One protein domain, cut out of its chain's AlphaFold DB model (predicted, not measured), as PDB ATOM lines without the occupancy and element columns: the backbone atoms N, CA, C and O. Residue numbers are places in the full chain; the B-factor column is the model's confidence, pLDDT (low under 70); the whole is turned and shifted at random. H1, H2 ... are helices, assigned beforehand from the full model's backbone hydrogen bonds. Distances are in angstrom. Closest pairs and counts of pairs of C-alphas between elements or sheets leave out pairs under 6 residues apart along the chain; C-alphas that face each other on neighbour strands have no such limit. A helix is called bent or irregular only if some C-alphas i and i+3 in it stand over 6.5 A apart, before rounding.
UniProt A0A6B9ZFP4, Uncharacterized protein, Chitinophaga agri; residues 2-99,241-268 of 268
ATOM      1  N   LYS A   2       8.374 -14.532 -15.134       35.75
ATOM      2  CA  LYS A   2       8.562 -14.284 -16.587       35.75
ATOM      3  C   LYS A   2      10.029 -14.248 -17.054       35.75
ATOM      4  O   LYS A   2      10.330 -14.825 -18.090       35.75
ATOM      5  N   GLU A   3      10.939 -13.660 -16.277       36.88
ATOM      6  CA  GLU A   3      12.373 -13.638 -16.621       36.88
ATOM      7  C   GLU A   3      13.019 -15.028 -16.601       36.88
ATOM      8  O   GLU A   3      13.770 -15.355 -17.509       36.88
ATOM      9  N   ILE A   4      12.656 -15.882 -15.635       43.69
ATOM     10  CA  ILE A   4      13.164 -17.260 -15.531       43.69
ATOM     11  C   ILE A   4      12.736 -18.078 -16.758       43.69
ATOM     12  O   ILE A   4      13.556 -18.789 -17.335       43.69
ATOM     13  N   TYR A   5      11.483 -17.925 -17.203       43.44
ATOM     14  CA  TYR A   5      10.977 -18.569 -18.420       43.44
ATOM     15  C   TYR A   5      11.623 -18.024 -19.699       43.44
ATOM     16  O   TYR A   5      11.865 -18.809 -20.608       43.44
ATOM     17  N   ALA A   6      11.951 -16.730 -19.766       41.09
ATOM     18  CA  ALA A   6      12.669 -16.148 -20.902       41.09
ATOM     19  C   ALA A   6      14.129 -16.635 -20.975       41.09
ATOM     20  O   ALA A   6      14.606 -17.000 -22.045       41.09
ATOM     21  N   THR A   7      14.824 -16.741 -19.838       48.75
ATOM     22  CA  THR A   7      16.159 -17.359 -19.796       48.75
ATOM     23  C   THR A   7      16.116 -18.856 -20.096       48.75
ATOM     24  O   THR A   7      16.983 -19.355 -20.803       48.75
ATOM     25  N   LEU A   8      15.100 -19.587 -19.620       39.75
ATOM     26  CA  LEU A   8      14.932 -21.015 -19.914       39.75
ATOM     27  C   LEU A   8      14.520 -21.270 -21.367       39.75
ATOM     28  O   LEU A   8      14.944 -22.276 -21.925       39.75
ATOM     29  N   SER A   9      13.733 -20.386 -21.991       44.94
ATOM     30  CA  SER A   9      13.361 -20.510 -23.405       44.94
ATOM     31  C   SER A   9      14.533 -20.182 -24.327       44.94
ATOM     32  O   SER A   9      14.730 -20.882 -25.315       44.94
ATOM     33  N   GLN A  10      15.369 -19.204 -23.963       47.03
ATOM     34  CA  GLN A  10      16.639 -18.952 -24.643       47.03
ATOM     35  C   GLN A  10      17.590 -20.143 -24.479       47.03
ATOM     36  O   GLN A  10      18.094 -20.653 -25.469       47.03
ATOM     37  N   ILE A  11      17.768 -20.676 -23.265       44.75
ATOM     38  CA  ILE A  11      18.577 -21.885 -23.012       44.75
ATOM     39  C   ILE A  11      18.015 -23.104 -23.759       44.75
ATOM     40  O   ILE A  11      18.797 -23.906 -24.259       44.75
ATOM     41  N   GLY A  12      16.690 -23.218 -23.886       48.69
ATOM     42  CA  GLY A  12      15.995 -24.280 -24.617       48.69
ATOM     43  C   GLY A  12      16.236 -24.283 -26.131       48.69
ATOM     44  O   GLY A  12      16.068 -25.321 -26.761       48.69
ATOM     45  N   GLN A  13      16.658 -23.153 -26.712       52.69
ATOM     46  CA  GLN A  13      17.086 -23.070 -28.115       52.69
ATOM     47  C   GLN A  13      18.538 -23.532 -28.322       52.69
ATOM     48  O   GLN A  13      18.906 -23.903 -29.433       52.69
ATOM     49  N   TYR A  14      19.356 -23.531 -27.262       52.66
ATOM     50  CA  TYR A  14      20.783 -23.881 -27.317       52.66
ATOM     51  C   TYR A  14      21.098 -25.248 -26.736       52.66
ATOM     52  O   TYR A  14      22.063 -25.888 -27.132       52.66
ATOM     53  N   THR A  15      20.302 -25.679 -25.775       59.12
ATOM     54  CA  THR A  15      20.495 -26.910 -25.028       59.12
ATOM     55  C   THR A  15      19.142 -27.514 -24.713       59.12
ATOM     56  O   THR A  15      18.174 -26.786 -24.521       59.12
ATOM     57  N   ASN A  16      19.057 -28.835 -24.610       71.19
ATOM     58  CA  ASN A  16      17.858 -29.503 -24.133       71.19
ATOM     59  C   ASN A  16      17.928 -29.623 -22.595       71.19
ATOM     60  O   ASN A  16      18.505 -30.590 -22.078       71.19
ATOM     61  N   PRO A  17      17.348 -28.672 -21.822       69.56
ATOM     62  CA  PRO A  17      17.443 -28.684 -20.363       69.56
ATOM     63  C   PRO A  17      16.844 -29.961 -19.775       69.56
ATOM     64  O   PRO A  17      17.347 -30.478 -18.779       69.56
ATOM     65  N   PHE A  18      15.818 -30.520 -20.420       76.50
ATOM     66  CA  PHE A  18      15.207 -31.769 -19.992       76.50
ATOM     67  C   PHE A  18      16.163 -32.956 -20.155       76.50
ATOM     68  O   PHE A  18      16.294 -33.758 -19.232       76.50
ATOM     69  N   ALA A  19      16.900 -33.057 -21.267       76.19
ATOM     70  CA  ALA A  19      17.905 -34.109 -21.469       76.19
ATOM     71  C   ALA A  19      19.075 -34.009 -20.469       76.19
ATOM     72  O   ALA A  19      19.613 -35.021 -20.005       76.19
ATOM     73  N   ILE A  20      19.454 -32.784 -20.097       79.69
ATOM     74  CA  ILE A  20      20.510 -32.523 -19.115       79.69
ATOM     75  C   ILE A  20      20.053 -32.912 -17.702       79.69
ATOM     76  O   ILE A  20      20.751 -33.657 -17.006       79.69
ATOM     77  N   ILE A  21      18.868 -32.452 -17.290       80.31
ATOM     78  CA  ILE A  21      18.303 -32.717 -15.960       80.31
ATOM     79  C   ILE A  21      17.959 -34.201 -15.803       80.31
ATOM     80  O   ILE A  21      18.329 -34.807 -14.798       80.31
ATOM     81  N   SER A  22      17.319 -34.817 -16.800       81.88
ATOM     82  CA  SER A  22      16.988 -36.248 -16.768       81.88
ATOM     83  C   SER A  22      18.238 -37.120 -16.674       81.88
ATOM     84  O   SER A  22      18.250 -38.086 -15.915       81.88
ATOM     85  N   GLY A  23      19.326 -36.740 -17.350       78.81
ATOM     86  CA  GLY A  23      20.624 -37.382 -17.179       78.81
ATOM     87  C   GLY A  23      21.127 -37.313 -15.742       78.81
ATOM     88  O   GLY A  23      21.452 -38.343 -15.154       78.81
ATOM     89  N   ALA A  24      21.152 -36.116 -15.152       85.31
ATOM     90  CA  ALA A  24      21.566 -35.927 -13.762       85.31
ATOM     91  C   ALA A  24      20.755 -36.808 -12.796       85.31
ATOM     92  O   ALA A  24      21.325 -37.505 -11.957       85.31
ATOM     93  N   VAL A  25      19.431 -36.829 -12.959       87.75
ATOM     94  CA  VAL A  25      18.520 -37.626 -12.130       87.75
ATOM     95  C   VAL A  25      18.775 -39.122 -12.311       87.75
ATOM     96  O   VAL A  25      18.923 -39.834 -11.319       87.75
ATOM     97  N   LEU A  26      18.897 -39.605 -13.551       89.44
ATOM     98  CA  LEU A  26      19.084 -41.025 -13.839       89.44
ATOM     99  C   LEU A  26      20.400 -41.534 -13.242       89.44
ATOM    100  O   LEU A  26      20.390 -42.500 -12.480       89.44
ATOM    101  N   TYR A  27      21.525 -40.854 -13.487       89.12
ATOM    102  CA  TYR A  27      22.811 -41.251 -12.899       89.12
ATOM    103  C   TYR A  27      22.805 -41.149 -11.366       89.12
ATOM    104  O   TYR A  27      23.347 -42.033 -10.703       89.12
ATOM    105  N   GLY A  28      22.162 -40.123 -10.798       88.44
ATOM    106  CA  GLY A  28      22.051 -39.954  -9.349       88.44
ATOM    107  C   GLY A  28      21.256 -41.072  -8.671       88.44
ATOM    108  O   GLY A  28      21.744 -41.679  -7.719       88.44
ATOM    109  N   ILE A  29      20.066 -41.393  -9.191       90.25
ATOM    110  CA  ILE A  29      19.216 -42.472  -8.662       90.25
ATOM    111  C   ILE A  29      19.926 -43.821  -8.797       90.25
ATOM    112  O   ILE A  29      19.982 -44.585  -7.834       90.25
ATOM    113  N   THR A  30      20.521 -44.102  -9.959       89.62
ATOM    114  CA  THR A  30      21.203 -45.383 -10.200       89.62
ATOM    115  C   THR A  30      22.372 -45.579  -9.230       89.62
ATOM    116  O   THR A  30      22.512 -46.645  -8.632       89.62
ATOM    117  N   ALA A  31      23.180 -44.537  -9.009       88.62
ATOM    118  CA  ALA A  31      24.294 -44.586  -8.066       88.62
ATOM    119  C   ALA A  31      23.830 -44.711  -6.610       88.62
ATOM    120  O   ALA A  31      24.443 -45.444  -5.832       88.62
ATOM    121  N   LEU A  32      22.737 -44.040  -6.240       90.19
ATOM    122  CA  LEU A  32      22.142 -44.144  -4.911       90.19
ATOM    123  C   LEU A  32      21.682 -45.580  -4.635       90.19
ATOM    124  O   LEU A  32      22.083 -46.158  -3.625       90.19
ATOM    125  N   ILE A  33      20.928 -46.188  -5.558       90.06
ATOM    126  CA  ILE A  33      20.460 -47.580  -5.442       90.06
ATOM    127  C   ILE A  33      21.650 -48.540  -5.345       90.06
ATOM    128  O   ILE A  33      21.707 -49.365  -4.432       90.06
ATOM    129  N   LEU A  34      22.639 -48.399  -6.233       89.94
ATOM    130  CA  LEU A  34      23.839 -49.236  -6.227       89.94
ATOM    131  C   LEU A  34      24.599 -49.129  -4.895       89.94
ATOM    132  O   LEU A  34      25.006 -50.138  -4.322       89.94
ATOM    133  N   THR A  35      24.747 -47.913  -4.367       87.56
ATOM    134  CA  THR A  35      25.442 -47.676  -3.094       87.56
ATOM    135  C   THR A  35      24.676 -48.286  -1.917       87.56
ATOM    136  O   THR A  35      25.295 -48.874  -1.032       87.56
ATOM    137  N   ILE A  36      23.339 -48.219  -1.918       88.12
ATOM    138  CA  ILE A  36      22.500 -48.889  -0.913       88.12
ATOM    139  C   ILE A  36      22.702 -50.406  -0.963       88.12
ATOM    140  O   ILE A  36      22.936 -51.017   0.079       88.12
ATOM    141  N   ILE A  37      22.668 -51.014  -2.154       87.38
ATOM    142  CA  ILE A  37      22.881 -52.460  -2.326       87.38
ATOM    143  C   ILE A  37      24.249 -52.868  -1.765       87.38
ATOM    144  O   ILE A  37      24.340 -53.799  -0.961       87.38
ATOM    145  N   VAL A  38      25.309 -52.131  -2.118       85.56
ATOM    146  CA  VAL A  38      26.663 -52.375  -1.599       85.56
ATOM    147  C   VAL A  38      26.689 -52.269  -0.071       85.56
ATOM    148  O   VAL A  38      27.220 -53.158   0.594       85.56
ATOM    149  N   LEU A  39      26.072 -51.249   0.526       85.06
ATOM    150  CA  LEU A  39      26.024 -51.110   1.986       85.06
ATOM    151  C   LEU A  39      25.258 -52.238   2.678       85.06
ATOM    152  O   LEU A  39      25.652 -52.652   3.769       85.06
ATOM    153  N   ILE A  40      24.190 -52.755   2.064       85.00
ATOM    154  CA  ILE A  40      23.442 -53.903   2.592       85.00
ATOM    155  C   ILE A  40      24.332 -55.152   2.597       85.00
ATOM    156  O   ILE A  40      24.426 -55.822   3.627       85.00
ATOM    157  N   ILE A  41      25.048 -55.422   1.500       83.44
ATOM    158  CA  ILE A  41      25.971 -56.564   1.384       83.44
ATOM    159  C   ILE A  41      27.121 -56.438   2.396       83.44
ATOM    160  O   ILE A  41      27.435 -57.377   3.131       83.44
ATOM    161  N   PHE A  42      27.722 -55.251   2.501       76.38
ATOM    162  CA  PHE A  42      28.844 -54.989   3.404       76.38
ATOM    163  C   PHE A  42      28.424 -54.683   4.847       76.38
ATOM    164  O   PHE A  42      29.287 -54.483   5.707       76.38
ATOM    165  N   ARG A  43      27.124 -54.730   5.171       79.06
ATOM    166  CA  ARG A  43      26.590 -54.393   6.501       79.06
ATOM    167  C   ARG A  43      27.300 -55.135   7.627       79.06
ATOM    168  O   ARG A  43      27.610 -54.531   8.654       79.06
ATOM    169  N   LYS A  44      27.577 -56.430   7.429       67.31
ATOM    170  CA  LYS A  44      28.266 -57.270   8.423       67.31
ATOM    171  C   LYS A  44      29.713 -56.822   8.667       67.31
ATOM    172  O   LYS A  44      30.171 -56.883   9.801       67.31
ATOM    173  N   LYS A  45      30.412 -56.324   7.639       67.81
ATOM    174  CA  LYS A  45      31.789 -55.810   7.755       67.81
ATOM    175  C   LYS A  45      31.854 -54.381   8.307       67.81
ATOM    176  O   LYS A  45      32.839 -54.039   8.940       67.81
ATOM    177  N   ILE A  46      30.820 -53.563   8.106       63.25
ATOM    178  CA  ILE A  46      30.783 -52.159   8.564       63.25
ATOM    179  C   ILE A  46      30.372 -52.044  10.045       63.25
ATOM    180  O   ILE A  46      30.836 -51.153  10.766       63.25
ATOM    181  N   ARG A  47      29.522 -52.960  10.536       63.72
ATOM    182  CA  ARG A  47      29.036 -52.999  11.931       63.72
ATOM    183  C   ARG A  47      29.966 -53.770  12.878       63.72
ATOM    184  O   ARG A  47      29.511 -54.574  13.687       63.72
ATOM    185  N   VAL A  48      31.268 -53.506  12.806       65.88
ATOM    186  CA  VAL A  48      32.231 -54.016  13.796       65.88
ATOM    187  C   VAL A  48      31.897 -53.421  15.176       65.88
ATOM    188  O   VAL A  48      31.624 -52.219  15.260       65.88
ATOM    189  N   PRO A  49      31.896 -54.205  16.272       66.00
ATOM    190  CA  PRO A  49      31.644 -53.673  17.608       66.00
ATOM    191  C   PRO A  49      32.758 -52.698  18.018       66.00
ATOM    192  O   PRO A  49      33.906 -53.082  18.234       66.00
ATOM    193  N   ARG A  50      32.413 -51.408  18.122       69.50
ATOM    194  CA  ARG A  50      33.346 -50.327  18.486       69.50
ATOM    195  C   ARG A  50      33.274 -50.002  19.981       69.50
ATOM    196  O   ARG A  50      32.196 -50.046  20.576       69.50
ATOM    197  N   ARG A  51      34.422 -49.648  20.576       68.56
ATOM    198  CA  ARG A  51      34.559 -49.342  22.016       68.56
ATOM    199  C   ARG A  51      33.854 -48.039  22.412       68.56
ATOM    200  O   ARG A  51      33.190 -48.000  23.438       68.56
ATOM    201  N   HIS A  52      33.962 -46.994  21.590       76.25
ATOM    202  CA  HIS A  52      33.417 -45.667  21.900       76.25
ATOM    203  C   HIS A  52      32.040 -45.447  21.263       76.25
ATOM    204  O   HIS A  52      31.825 -45.796  20.100       76.25
ATOM    205  N   LYS A  53      31.111 -44.827  22.010       78.12
ATOM    206  CA  LYS A  53      29.755 -44.489  21.528       78.12
ATOM    207  C   LYS A  53      29.795 -43.552  20.310       78.12
ATOM    208  O   LYS A  53      29.051 -43.785  19.364       78.12
ATOM    209  N   ALA A  54      30.717 -42.585  20.287       76.50
ATOM    210  CA  ALA A  54      30.900 -41.655  19.166       76.50
ATOM    211  C   ALA A  54      31.184 -42.378  17.836       76.50
ATOM    212  O   ALA A  54      30.523 -42.122  16.836       76.50
ATOM    213  N   LEU A  55      32.079 -43.371  17.845       73.25
ATOM    214  CA  LEU A  55      32.404 -44.156  16.649       73.25
ATOM    215  C   LEU A  55      31.241 -45.058  16.197       73.25
ATOM    216  O   LEU A  55      31.134 -45.401  15.022       73.25
ATOM    217  N   LYS A  56      30.354 -45.470  17.115       75.94
ATOM    218  CA  LYS A  56      29.119 -46.170  16.728       75.94
ATOM    219  C   LYS A  56      28.198 -45.224  15.961       75.94
ATOM    220  O   LYS A  56      27.756 -45.594  14.882       75.94
ATOM    221  N   VAL A  57      27.954 -44.020  16.487       82.44
ATOM    222  CA  VAL A  57      27.107 -43.002  15.836       82.44
ATOM    223  C   VAL A  57      27.653 -42.633  14.456       82.44
ATOM    224  O   VAL A  57      26.902 -42.646  13.485       82.44
ATOM    225  N   LEU A  58      28.965 -42.409  14.351       80.00
ATOM    226  CA  LEU A  58      29.651 -42.108  13.092       80.00
ATOM    227  C   LEU A  58      29.454 -43.217  12.039       80.00
ATOM    228  O   LEU A  58      29.149 -42.965  10.880       80.00
ATOM    229  N   ALA A  59      29.529 -44.480  12.446       76.88
ATOM    230  CA  ALA A  59      29.322 -45.580  11.512       76.88
ATOM    231  C   ALA A  59      27.870 -45.771  11.072       76.88
ATOM    232  O   ALA A  59      27.623 -46.267   9.972       76.88
ATOM    233  N   TYR A  60      26.906 -45.403  11.918       80.94
ATOM    234  CA  TYR A  60      25.503 -45.341  11.514       80.94
ATOM    235  C   TYR A  60      25.251 -44.166  10.568       80.94
ATOM    236  O   TYR A  60      24.494 -44.334   9.614       80.94
ATOM    237  N   SER A  61      25.912 -43.020  10.760       84.31
ATOM    238  CA  SER A  61      25.761 -41.889   9.842       84.31
ATOM    239  C   SER A  61      26.286 -42.216   8.441       84.31
ATOM    240  O   SER A  61      25.659 -41.811   7.465       84.31
ATOM    241  N   TYR A  62      27.326 -43.050   8.302       82.94
ATOM    242  CA  TYR A  62      27.787 -43.528   6.990       82.94
ATOM    243  C   TYR A  62      26.745 -44.321   6.198       82.94
ATOM    244  O   TYR A  62      26.761 -44.254   4.972       82.94
ATOM    245  N   PHE A  63      25.810 -45.017   6.854       82.88
ATOM    246  CA  PHE A  63      24.734 -45.722   6.143       82.88
ATOM    247  C   PHE A  63      23.786 -44.774   5.403       82.88
ATOM    248  O   PHE A  63      23.180 -45.183   4.418       82.88
ATOM    249  N   ILE A  64      23.661 -43.532   5.872       86.50
ATOM    250  CA  ILE A  64      22.783 -42.515   5.282       86.50
ATOM    251  C   ILE A  64      23.595 -41.566   4.400       86.50
ATOM    252  O   ILE A  64      23.198 -41.264   3.276       86.50
ATOM    253  N   LEU A  65      24.759 -41.123   4.882       86.50
ATOM    254  CA  LEU A  65      25.596 -40.148   4.191       86.50
ATOM    255  C   LEU A  65      26.213 -40.717   2.915       86.50
ATOM    256  O   LEU A  65      26.216 -40.019   1.910       86.50
ATOM    257  N   LEU A  66      26.696 -41.966   2.902       86.69
ATOM    258  CA  LEU A  66      27.358 -42.516   1.714       86.69
ATOM    259  C   LEU A  66      26.429 -42.643   0.497       86.69
ATOM    260  O   LEU A  66      26.827 -42.184  -0.576       86.69
ATOM    261  N   PRO A  67      25.201 -43.191   0.605       88.62
ATOM    262  CA  PRO A  67      24.266 -43.227  -0.519       88.62
ATOM    263  C   PRO A  67      23.881 -41.843  -1.013       88.62
ATOM    264  O   PRO A  67      23.819 -41.618  -2.219       88.62
ATOM    265  N   LEU A  68      23.649 -40.916  -0.083       89.06
ATOM    266  CA  LEU A  68      23.222 -39.562  -0.409       89.06
ATOM    267  C   LEU A  68      24.338 -38.795  -1.128       89.06
ATOM    268  O   LEU A  68      24.104 -38.143  -2.142       89.06
ATOM    269  N   LEU A  69      25.572 -38.935  -0.642       88.75
ATOM    270  CA  LEU A  69      26.757 -38.292  -1.196       88.75
ATOM    271  C   LEU A  69      27.147 -38.914  -2.547       88.75
ATOM    272  O   LEU A  69      27.450 -38.185  -3.491       88.75
ATOM    273  N   SER A  70      27.056 -40.241  -2.673       88.00
ATOM    274  CA  SER A  70      27.221 -40.955  -3.944       88.00
ATOM    275  C   SER A  70      26.184 -40.506  -4.973       88.00
ATOM    276  O   SER A  70      26.556 -40.066  -6.058       88.00
ATOM    277  N   GLY A  71      24.897 -40.507  -4.609       88.44
ATOM    278  CA  GLY A  71      23.817 -40.046  -5.479       88.44
ATOM    279  C   GLY A  71      24.007 -38.596  -5.924       88.44
ATOM    280  O   GLY A  71      23.882 -38.294  -7.108       88.44
ATOM    281  N   PHE A  72      24.396 -37.702  -5.013       90.31
ATOM    282  CA  PHE A  72      24.653 -36.299  -5.333       90.31
ATOM    283  C   PHE A  72      25.853 -36.100  -6.272       90.31
ATOM    284  O   PHE A  72      25.765 -35.347  -7.246       90.31
ATOM    285  N   LEU A  73      26.980 -36.772  -6.017       88.88
ATOM    286  CA  LEU A  73      28.173 -36.645  -6.859       88.88
ATOM    287  C   LEU A  73      27.967 -37.284  -8.236       88.88
ATOM    288  O   LEU A  73      28.362 -36.699  -9.245       88.88
ATOM    289  N   TRP A  74      27.277 -38.420  -8.309       90.00
ATOM    290  CA  TRP A  74      26.904 -39.034  -9.583       90.00
ATOM    291  C   TRP A  74      25.841 -38.242 -10.339       90.00
ATOM    292  O   TRP A  74      25.900 -38.198 -11.566       90.00
ATOM    293  N   ALA A  75      24.932 -37.547  -9.649       88.31
ATOM    294  CA  ALA A  75      24.014 -36.613 -10.293       88.31
ATOM    295  C   ALA A  75      24.769 -35.447 -10.942       88.31
ATOM    296  O   ALA A  75      24.526 -35.129 -12.106       88.31
ATOM    297  N   LYS A  76      25.753 -34.861 -10.242       85.69
ATOM    298  CA  LYS A  76      26.653 -33.851 -10.827       85.69
ATOM    299  C   LYS A  76      27.414 -34.406 -12.029       85.69
ATOM    300  O   LYS A  76      27.479 -33.760 -13.069       85.69
ATOM    301  N   TRP A  77      27.967 -35.609 -11.915       87.50
ATOM    302  CA  TRP A  77      28.678 -36.242 -13.023       87.50
ATOM    303  C   TRP A  77      27.765 -36.486 -14.238       87.50
ATOM    304  O   TRP A  77      28.131 -36.155 -15.369       87.50
ATOM    305  N   GLY A  78      26.552 -36.991 -13.997       83.31
ATOM    306  CA  GLY A  78      25.513 -37.212 -15.000       83.31
ATOM    307  C   GLY A  78      25.064 -35.924 -15.681       83.31
ATOM    308  O   GLY A  78      24.963 -35.897 -16.905       83.31
ATOM    309  N   PHE A  79      24.903 -34.841 -14.915       84.06
ATOM    310  CA  PHE A  79      24.621 -33.503 -15.435       84.06
ATOM    311  C   PHE A  79      25.678 -33.076 -16.459       84.06
ATOM    312  O   PHE A  79      25.349 -32.782 -17.606       84.06
ATOM    313  N   PHE A  80      26.965 -33.121 -16.092       82.56
ATOM    314  CA  PHE A  80      28.039 -32.723 -17.007       82.56
ATOM    315  C   PHE A  80      28.163 -33.662 -18.209       82.56
ATOM    316  O   PHE A  80      28.521 -33.225 -19.301       82.56
ATOM    317  N   LYS A  81      27.877 -34.960 -18.038       83.38
ATOM    318  CA  LYS A  81      27.889 -35.930 -19.142       83.38
ATOM    319  C   LYS A  81      26.773 -35.662 -20.145       83.38
ATOM    320  O   LYS A  81      27.043 -35.685 -21.346       83.38
ATOM    321  N   SER A  82      25.563 -35.384 -19.674       81.56
ATOM    322  CA  SER A  82      24.448 -35.035 -20.552       81.56
ATOM    323  C   SER A  82      24.638 -33.672 -21.200       81.56
ATOM    324  O   SER A  82      24.452 -33.576 -22.405       81.56
ATOM    325  N   LEU A  83      25.128 -32.668 -20.467       76.94
ATOM    326  CA  LEU A  83      25.487 -31.363 -21.030       76.94
ATOM    327  C   LEU A  83      26.520 -31.501 -22.155       76.94
ATOM    328  O   LEU A  83      26.373 -30.932 -23.228       76.94
ATOM    329  N   ARG A  84      27.543 -32.333 -21.949       77.00
ATOM    330  CA  ARG A  84      28.550 -32.628 -22.972       77.00
ATOM    331  C   ARG A  84      27.956 -33.313 -24.207       77.00
ATOM    332  O   ARG A  84      28.373 -33.014 -25.323       77.00
ATOM    333  N   LYS A  85      27.027 -34.255 -24.020       80.81
ATOM    334  CA  LYS A  85      26.328 -34.930 -25.127       80.81
ATOM    335  C   LYS A  85      25.462 -33.939 -25.907       80.81
ATOM    336  O   LYS A  85      25.450 -33.979 -27.130       80.81
ATOM    337  N   ASP A  86      24.788 -33.052 -25.193       76.31
ATOM    338  CA  ASP A  86      23.872 -32.065 -25.746       76.31
ATOM    339  C   ASP A  86      24.600 -30.975 -26.550       76.31
ATOM    340  O   ASP A  86      24.216 -30.694 -27.682       76.31
ATOM    341  N   ILE A  87      25.737 -30.480 -26.045       71.00
ATOM    342  CA  ILE A  87      26.621 -29.547 -26.769       71.00
ATOM    343  C   ILE A  87      27.123 -30.156 -28.088       71.00
ATOM    344  O   ILE A  87      27.202 -29.478 -29.113       71.00
ATOM    345  N   LYS A  88      27.441 -31.457 -28.092       72.31
ATOM    346  CA  LYS A  88      27.834 -32.166 -29.319       72.31
ATOM    347  C   LYS A  88      26.679 -32.326 -30.301       72.31
ATOM    348  O   LYS A  88      26.904 -32.232 -31.500       72.31
ATOM    349  N   ALA A  89      25.470 -32.565 -29.805       72.44
ATOM    350  CA  ALA A  89      24.291 -32.740 -30.646       72.44
ATOM    351  C   ALA A  89      23.840 -31.420 -31.300       72.44
ATOM    352  O   ALA A  89      23.417 -31.430 -32.448       72.44
ATOM    353  N   HIS A  90      23.994 -30.287 -30.608       68.81
ATOM    354  CA  HIS A  90      23.573 -28.963 -31.093       68.81
ATOM    355  C   HIS A  90      24.726 -28.116 -31.646       68.81
ATOM    356  O   HIS A  90      24.594 -26.909 -31.833       68.81
ATOM    357  N   THR A  91      25.861 -28.748 -31.951       64.75
ATOM    358  CA  THR A  91      27.056 -28.108 -32.521       64.75
ATOM    359  C   THR A  91      26.736 -27.225 -33.733       64.75
ATOM    360  O   THR A  91      27.219 -26.099 -33.811       64.75
ATOM    361  N   GLU A  92      25.877 -27.685 -34.640       62.59
ATOM    362  CA  GLU A  92      25.492 -26.928 -35.839       62.59
ATOM    363  C   GLU A  92      24.714 -25.643 -35.526       62.59
ATOM    364  O   GLU A  92      24.859 -24.642 -36.227       62.59
ATOM    365  N   VAL A  93      23.923 -25.640 -34.451       65.38
ATOM    366  CA  VAL A  93      23.185 -24.455 -33.995       65.38
ATOM    367  C   VAL A  93      24.154 -23.421 -33.430       65.38
ATOM    368  O   VAL A  93      24.040 -22.240 -33.746       65.38
ATOM    369  N   TYR A  94      25.159 -23.863 -32.667       59.59
ATOM    370  CA  TYR A  94      26.214 -22.980 -32.168       59.59
ATOM    371  C   TYR A  94      27.076 -22.403 -33.295       59.59
ATOM    372  O   TYR A  94      27.442 -21.232 -33.231       59.59
ATOM    373  N   ILE A  95      27.362 -23.189 -34.342       61.94
ATOM    374  CA  ILE A  95      28.117 -22.726 -35.517       61.94
ATOM    375  C   ILE A  95      27.406 -21.554 -36.199       61.94
ATOM    376  O   ILE A  95      28.038 -20.546 -36.501       61.94
ATOM    377  N   LYS A  96      26.086 -21.649 -36.388       61.91
ATOM    378  CA  LYS A  96      25.282 -20.615 -37.067       61.91
ATOM    379  C   LYS A  96      25.255 -19.265 -36.348       61.91
ATOM    380  O   LYS A  96      24.875 -18.270 -36.954       61.91
ATOM    381  N   GLN A  97      25.615 -19.231 -35.068       60.59
ATOM    382  CA  GLN A  97      25.619 -18.007 -34.270       60.59
ATOM    383  C   GLN A  97      26.977 -17.338 -34.161       60.59
ATOM    384  O   GLN A  97      27.074 -16.267 -33.564       60.59
ATOM    385  N   ILE A  98      28.019 -17.950 -34.717       61.66
ATOM    386  CA  ILE A  98      29.304 -17.284 -34.852       61.66
ATOM    387  C   ILE A  98      29.134 -16.241 -35.960       61.66
ATOM    388  O   ILE A  98      28.784 -16.604 -37.084       61.66
ATOM    389  N   PRO A  99      29.340 -14.946 -35.666       62.41
ATOM    390  CA  PRO A  99      29.295 -13.919 -36.691       62.41
ATOM    391  C   PRO A  99      30.277 -14.266 -37.818       62.41
ATOM    392  O   PRO A  99      31.436 -14.555 -37.514       62.41
ATOM    393  N   PRO A 241      35.808 -43.222   5.086       79.56
ATOM    394  CA  PRO A 241      35.027 -44.284   5.717       79.56
ATOM    395  C   PRO A 241      35.605 -45.677   5.442       79.56
ATOM    396  O   PRO A 241      35.531 -46.547   6.310       79.56
ATOM    397  N   LEU A 242      36.223 -45.908   4.275       81.19
ATOM    398  CA  LEU A 242      36.906 -47.174   3.991       81.19
ATOM    399  C   LEU A 242      38.108 -47.397   4.918       81.19
ATOM    400  O   LEU A 242      38.246 -48.485   5.480       81.19
ATOM    401  N   ALA A 243      38.944 -46.375   5.118       83.69
ATOM    402  CA  ALA A 243      40.085 -46.433   6.023       83.69
ATOM    403  C   ALA A 243      39.639 -46.713   7.463       83.69
ATOM    404  O   ALA A 243      40.209 -47.580   8.126       83.69
ATOM    405  N   GLU A 244      38.572 -46.065   7.936       81.69
ATOM    406  CA  GLU A 244      38.047 -46.322   9.278       81.69
ATOM    407  C   GLU A 244      37.539 -47.762   9.439       81.69
ATOM    408  O   GLU A 244      37.844 -48.425  10.434       81.69
ATOM    409  N   VAL A 245      36.782 -48.279   8.464       76.50
ATOM    410  CA  VAL A 245      36.282 -49.662   8.499       76.50
ATOM    411  C   VAL A 245      37.444 -50.661   8.507       76.50
ATOM    412  O   VAL A 245      37.404 -51.631   9.268       76.50
ATOM    413  N   LEU A 246      38.500 -50.412   7.724       80.56
ATOM    414  CA  LEU A 246      39.710 -51.239   7.710       80.56
ATOM    415  C   LEU A 246      40.432 -51.229   9.064       80.56
ATOM    416  O   LEU A 246      40.737 -52.299   9.595       80.56
ATOM    417  N   ILE A 247      40.644 -50.050   9.657       80.31
ATOM    418  CA  ILE A 247      41.286 -49.904  10.973       80.31
ATOM    419  C   ILE A 247      40.464 -50.620  12.050       80.31
ATOM    420  O   ILE A 247      41.010 -51.389  12.844       80.31
ATOM    421  N   ALA A 248      39.142 -50.432  12.057       76.25
ATOM    422  CA  ALA A 248      38.253 -51.083  13.013       76.25
ATOM    423  C   ALA A 248      38.302 -52.614  12.892       76.25
ATOM    424  O   ALA A 248      38.321 -53.316  13.905       76.25
ATOM    425  N   HIS A 249      38.358 -53.140  11.666       75.50
ATOM    426  CA  HIS A 249      38.454 -54.577  11.427       75.50
ATOM    427  C   HIS A 249      39.815 -55.152  11.852       75.50
ATOM    428  O   HIS A 249      39.869 -56.215  12.472       75.50
ATOM    429  N   TYR A 250      40.908 -54.434  11.580       80.44
ATOM    430  CA  TYR A 250      42.254 -54.826  12.003       80.44
ATOM    431  C   TYR A 250      42.385 -54.870  13.534       80.44
ATOM    432  O   TYR A 250      42.896 -55.843  14.090       80.44
ATOM    433  N   LEU A 251      41.851 -53.861  14.232       76.19
ATOM    434  CA  LEU A 251      41.845 -53.813  15.698       76.19
ATOM    435  C   LEU A 251      40.972 -54.905  16.329       76.19
ATOM    436  O   LEU A 251      41.288 -55.376  17.420       76.19
ATOM    437  N   LEU A 252      39.890 -55.326  15.665       72.56
ATOM    438  CA  LEU A 252      39.057 -56.429  16.146       72.56
ATOM    439  C   LEU A 252      39.813 -57.764  16.106       72.56
ATOM    440  O   LEU A 252      39.761 -58.512  17.078       72.56
ATOM    441  N   LYS A 253      40.548 -58.043  15.020       72.31
ATOM    442  CA  LYS A 253      41.323 -59.288  14.868       72.31
ATOM    443  C   LYS A 253      42.453 -59.439  15.892       72.31
ATOM    444  O   LYS A 253      42.846 -60.562  16.178       72.31
ATOM    445  N   LYS A 254      42.969 -58.336  16.446       68.94
ATOM    446  CA  LYS A 254      44.024 -58.351  17.474       68.94
ATOM    447  C   LYS A 254      43.518 -58.573  18.904       68.94
ATOM    448  O   LYS A 254      44.342 -58.685  19.807       68.94
ATOM    449  N   LYS A 255      42.203 -58.606  19.150       59.16
ATOM    450  CA  LYS A 255      41.683 -58.859  20.502       59.16
ATOM    451  C   LYS A 255      41.650 -60.364  20.793       59.16
ATOM    452  O   LYS A 255      41.034 -61.090  20.012       59.16
ATOM    453  N   PRO A 256      42.243 -60.835  21.906       50.41
ATOM    454  CA  PRO A 256      42.057 -62.212  22.343       50.41
ATOM    455  C   PRO A 256      40.576 -62.457  22.681       50.41
ATOM    456  O   PRO A 256      39.883 -61.521  23.103       50.41
ATOM    457  N   PRO A 257      40.064 -63.685  22.481       52.69
ATOM    458  CA  PRO A 257      38.707 -64.031  22.881       52.69
ATOM    459  C   PRO A 257      38.548 -63.779  24.383       52.69
ATOM    460  O   PRO A 257      39.343 -64.252  25.193       52.69
ATOM    461  N   VAL A 258      37.532 -62.995  24.751       54.91
ATOM    462  CA  VAL A 258      37.165 -62.787  26.156       54.91
ATOM    463  C   VAL A 258      36.735 -64.150  26.712       54.91
ATOM    464  O   VAL A 258      35.839 -64.756  26.118       54.91
ATOM    465  N   PRO A 259      37.346 -64.657  27.803       48.03
ATOM    466  CA  PRO A 259      36.914 -65.903  28.420       48.03
ATOM    467  C   PRO A 259      35.439 -65.780  28.795       48.03
ATOM    468  O   PRO A 259      35.049 -64.832  29.480       48.03
ATOM    469  N   GLN A 260      34.607 -66.703  28.314       45.34
ATOM    470  CA  GLN A 260      33.216 -66.775  28.746       45.34
ATOM    471  C   GLN A 260      33.214 -67.011  30.259       45.34
ATOM    472  O   GLN A 260      33.762 -68.007  30.734       45.34
ATOM    473  N   ALA A 261      32.643 -66.073  31.019       50.41
ATOM    474  CA  ALA A 261      32.427 -66.265  32.444       50.41
ATOM    475  C   ALA A 261      31.531 -67.499  32.617       50.41
ATOM    476  O   ALA A 261      30.407 -67.521  32.109       50.41
ATOM    477  N   LYS A 262      32.061 -68.542  33.270       47.91
ATOM    478  CA  LYS A 262      31.298 -69.748  33.605       47.91
ATOM    479  C   LYS A 262      30.031 -69.325  34.360       47.91
ATOM    480  O   LYS A 262      30.147 -68.501  35.271       47.91
ATOM    481  N   PRO A 263      28.847 -69.858  34.012       51.97
ATOM    482  CA  PRO A 263      27.650 -69.612  34.800       51.97
ATOM    483  C   PRO A 263      27.915 -70.104  36.223       51.97
ATOM    484  O   PRO A 263      28.301 -71.256  36.428       51.97
ATOM    485  N   VAL A 264      27.770 -69.203  37.193       55.03
ATOM    486  CA  VAL A 264      27.787 -69.556  38.611       55.03
ATOM    487  C   VAL A 264      26.583 -70.466  38.818       55.03
ATOM    488  O   VAL A 264      25.446 -70.007  38.749       55.03
ATOM    489  N   MET A 265      26.824 -71.768  38.978       51.91
ATOM    490  CA  MET A 265      25.784 -72.677  39.440       51.91
ATOM    491  C   MET A 265      25.475 -72.293  40.880       51.91
ATOM    492  O   MET A 265      26.263 -72.560  41.785       51.91
ATOM    493  N   THR A 266      24.349 -71.621  41.080       51.22
ATOM    494  CA  THR A 266      23.739 -71.463  42.393       51.22
ATOM    495  C   THR A 266      23.319 -72.858  42.848       51.22
ATOM    496  O   THR A 266      22.359 -73.415  42.320       51.22
ATOM    497  N   GLN A 267      24.084 -73.464  43.756       48.12
ATOM    498  CA  GLN A 267      23.621 -74.635  44.493       48.12
ATOM    499  C   GLN A 267      22.585 -74.146  45.509       48.12
ATOM    500  O   GLN A 267      22.892 -73.277  46.327       48.12
ATOM    501  N   VAL A 268      21.361 -74.657  45.386       56.50
ATOM    502  CA  VAL A 268      20.308 -74.607  46.409       56.50
ATOM    503  C   VAL A 268      20.154 -76.019  46.941       56.50
ATOM    504  O   VAL A 268      20.160 -76.941  46.093       56.50
TER     505      VAL A 268
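This is residues 2 to 99 and 241 to 268 of the 268 residues of an uncharacterized protein of Chitinophaga agri (UniProt A0A6B9ZFP4). Picture a long helical hairpin, H2 and H3 side by side, with two short helices, H1 and H4, at one end and a third, H5, near the other. Residues 2 to 7 of H1 stick out crosswise at the first end, and residues 253 to 268, of which 253 belongs to H5, stick out as a tail. The printed part has 126 residues with five named helices, H1 to H5 in chain order, and no named strand: all helix. It is extended, with a radius of gyration of the C-alphas of 26.0 A and spans of 100 by 30 by 21 A.

Find C-alpha 2 at (8.562, -14.284, -16.587), where H1, residues 2 to 14, begins its 18.9 A. H2, residues 17 to 46, runs 39.6 A with a kink of 45 degrees near residue 40; it is irregular, C-alphas 41 and 44 being 7.4 A apart. From C-alpha 53 at (29.755, -44.489, 21.528), H3 runs 53.8 A to residue 89, with a kink of 38 degrees near residue 65. H4 is residues 91 to 96, and H5, residues 241 to 253, ends at (41.323, -59.288, 14.868).

H2 and H3 form a hairpin and touch at a shallow tilt of 29 degrees, opposite ways; their closest C-alphas, Gly 28 and Ala 75, are 4.0 A apart. H1 is close to but not clearly touching H4, the closest C-alphas being Tyr 14 and Val 93 at 7.1 A. Residues 245 to 249 of H5 only just touch residues 45 to 46 of H2, with 3 pairs of C-alphas within 8 A, closest Ile 46 and Val 245 at 6.0 A. O i to N i+4 pairs are all within hydrogen-bond range in H4 and H5, against 8 of 9 in H1, 24 of 26 in H2 and 30 of 33 in H3.

The farthest C-alphas, Pro 99 and Val 268, are 103.3 A apart. Residues 100 to 240 are not printed, and C-alphas 99 and 241 are 52.5 A apart across this cut. Of the links printed whole, none is long. Look for pLDDT under 70 in 48 residues, among them 2 to 15 and 254 to 268.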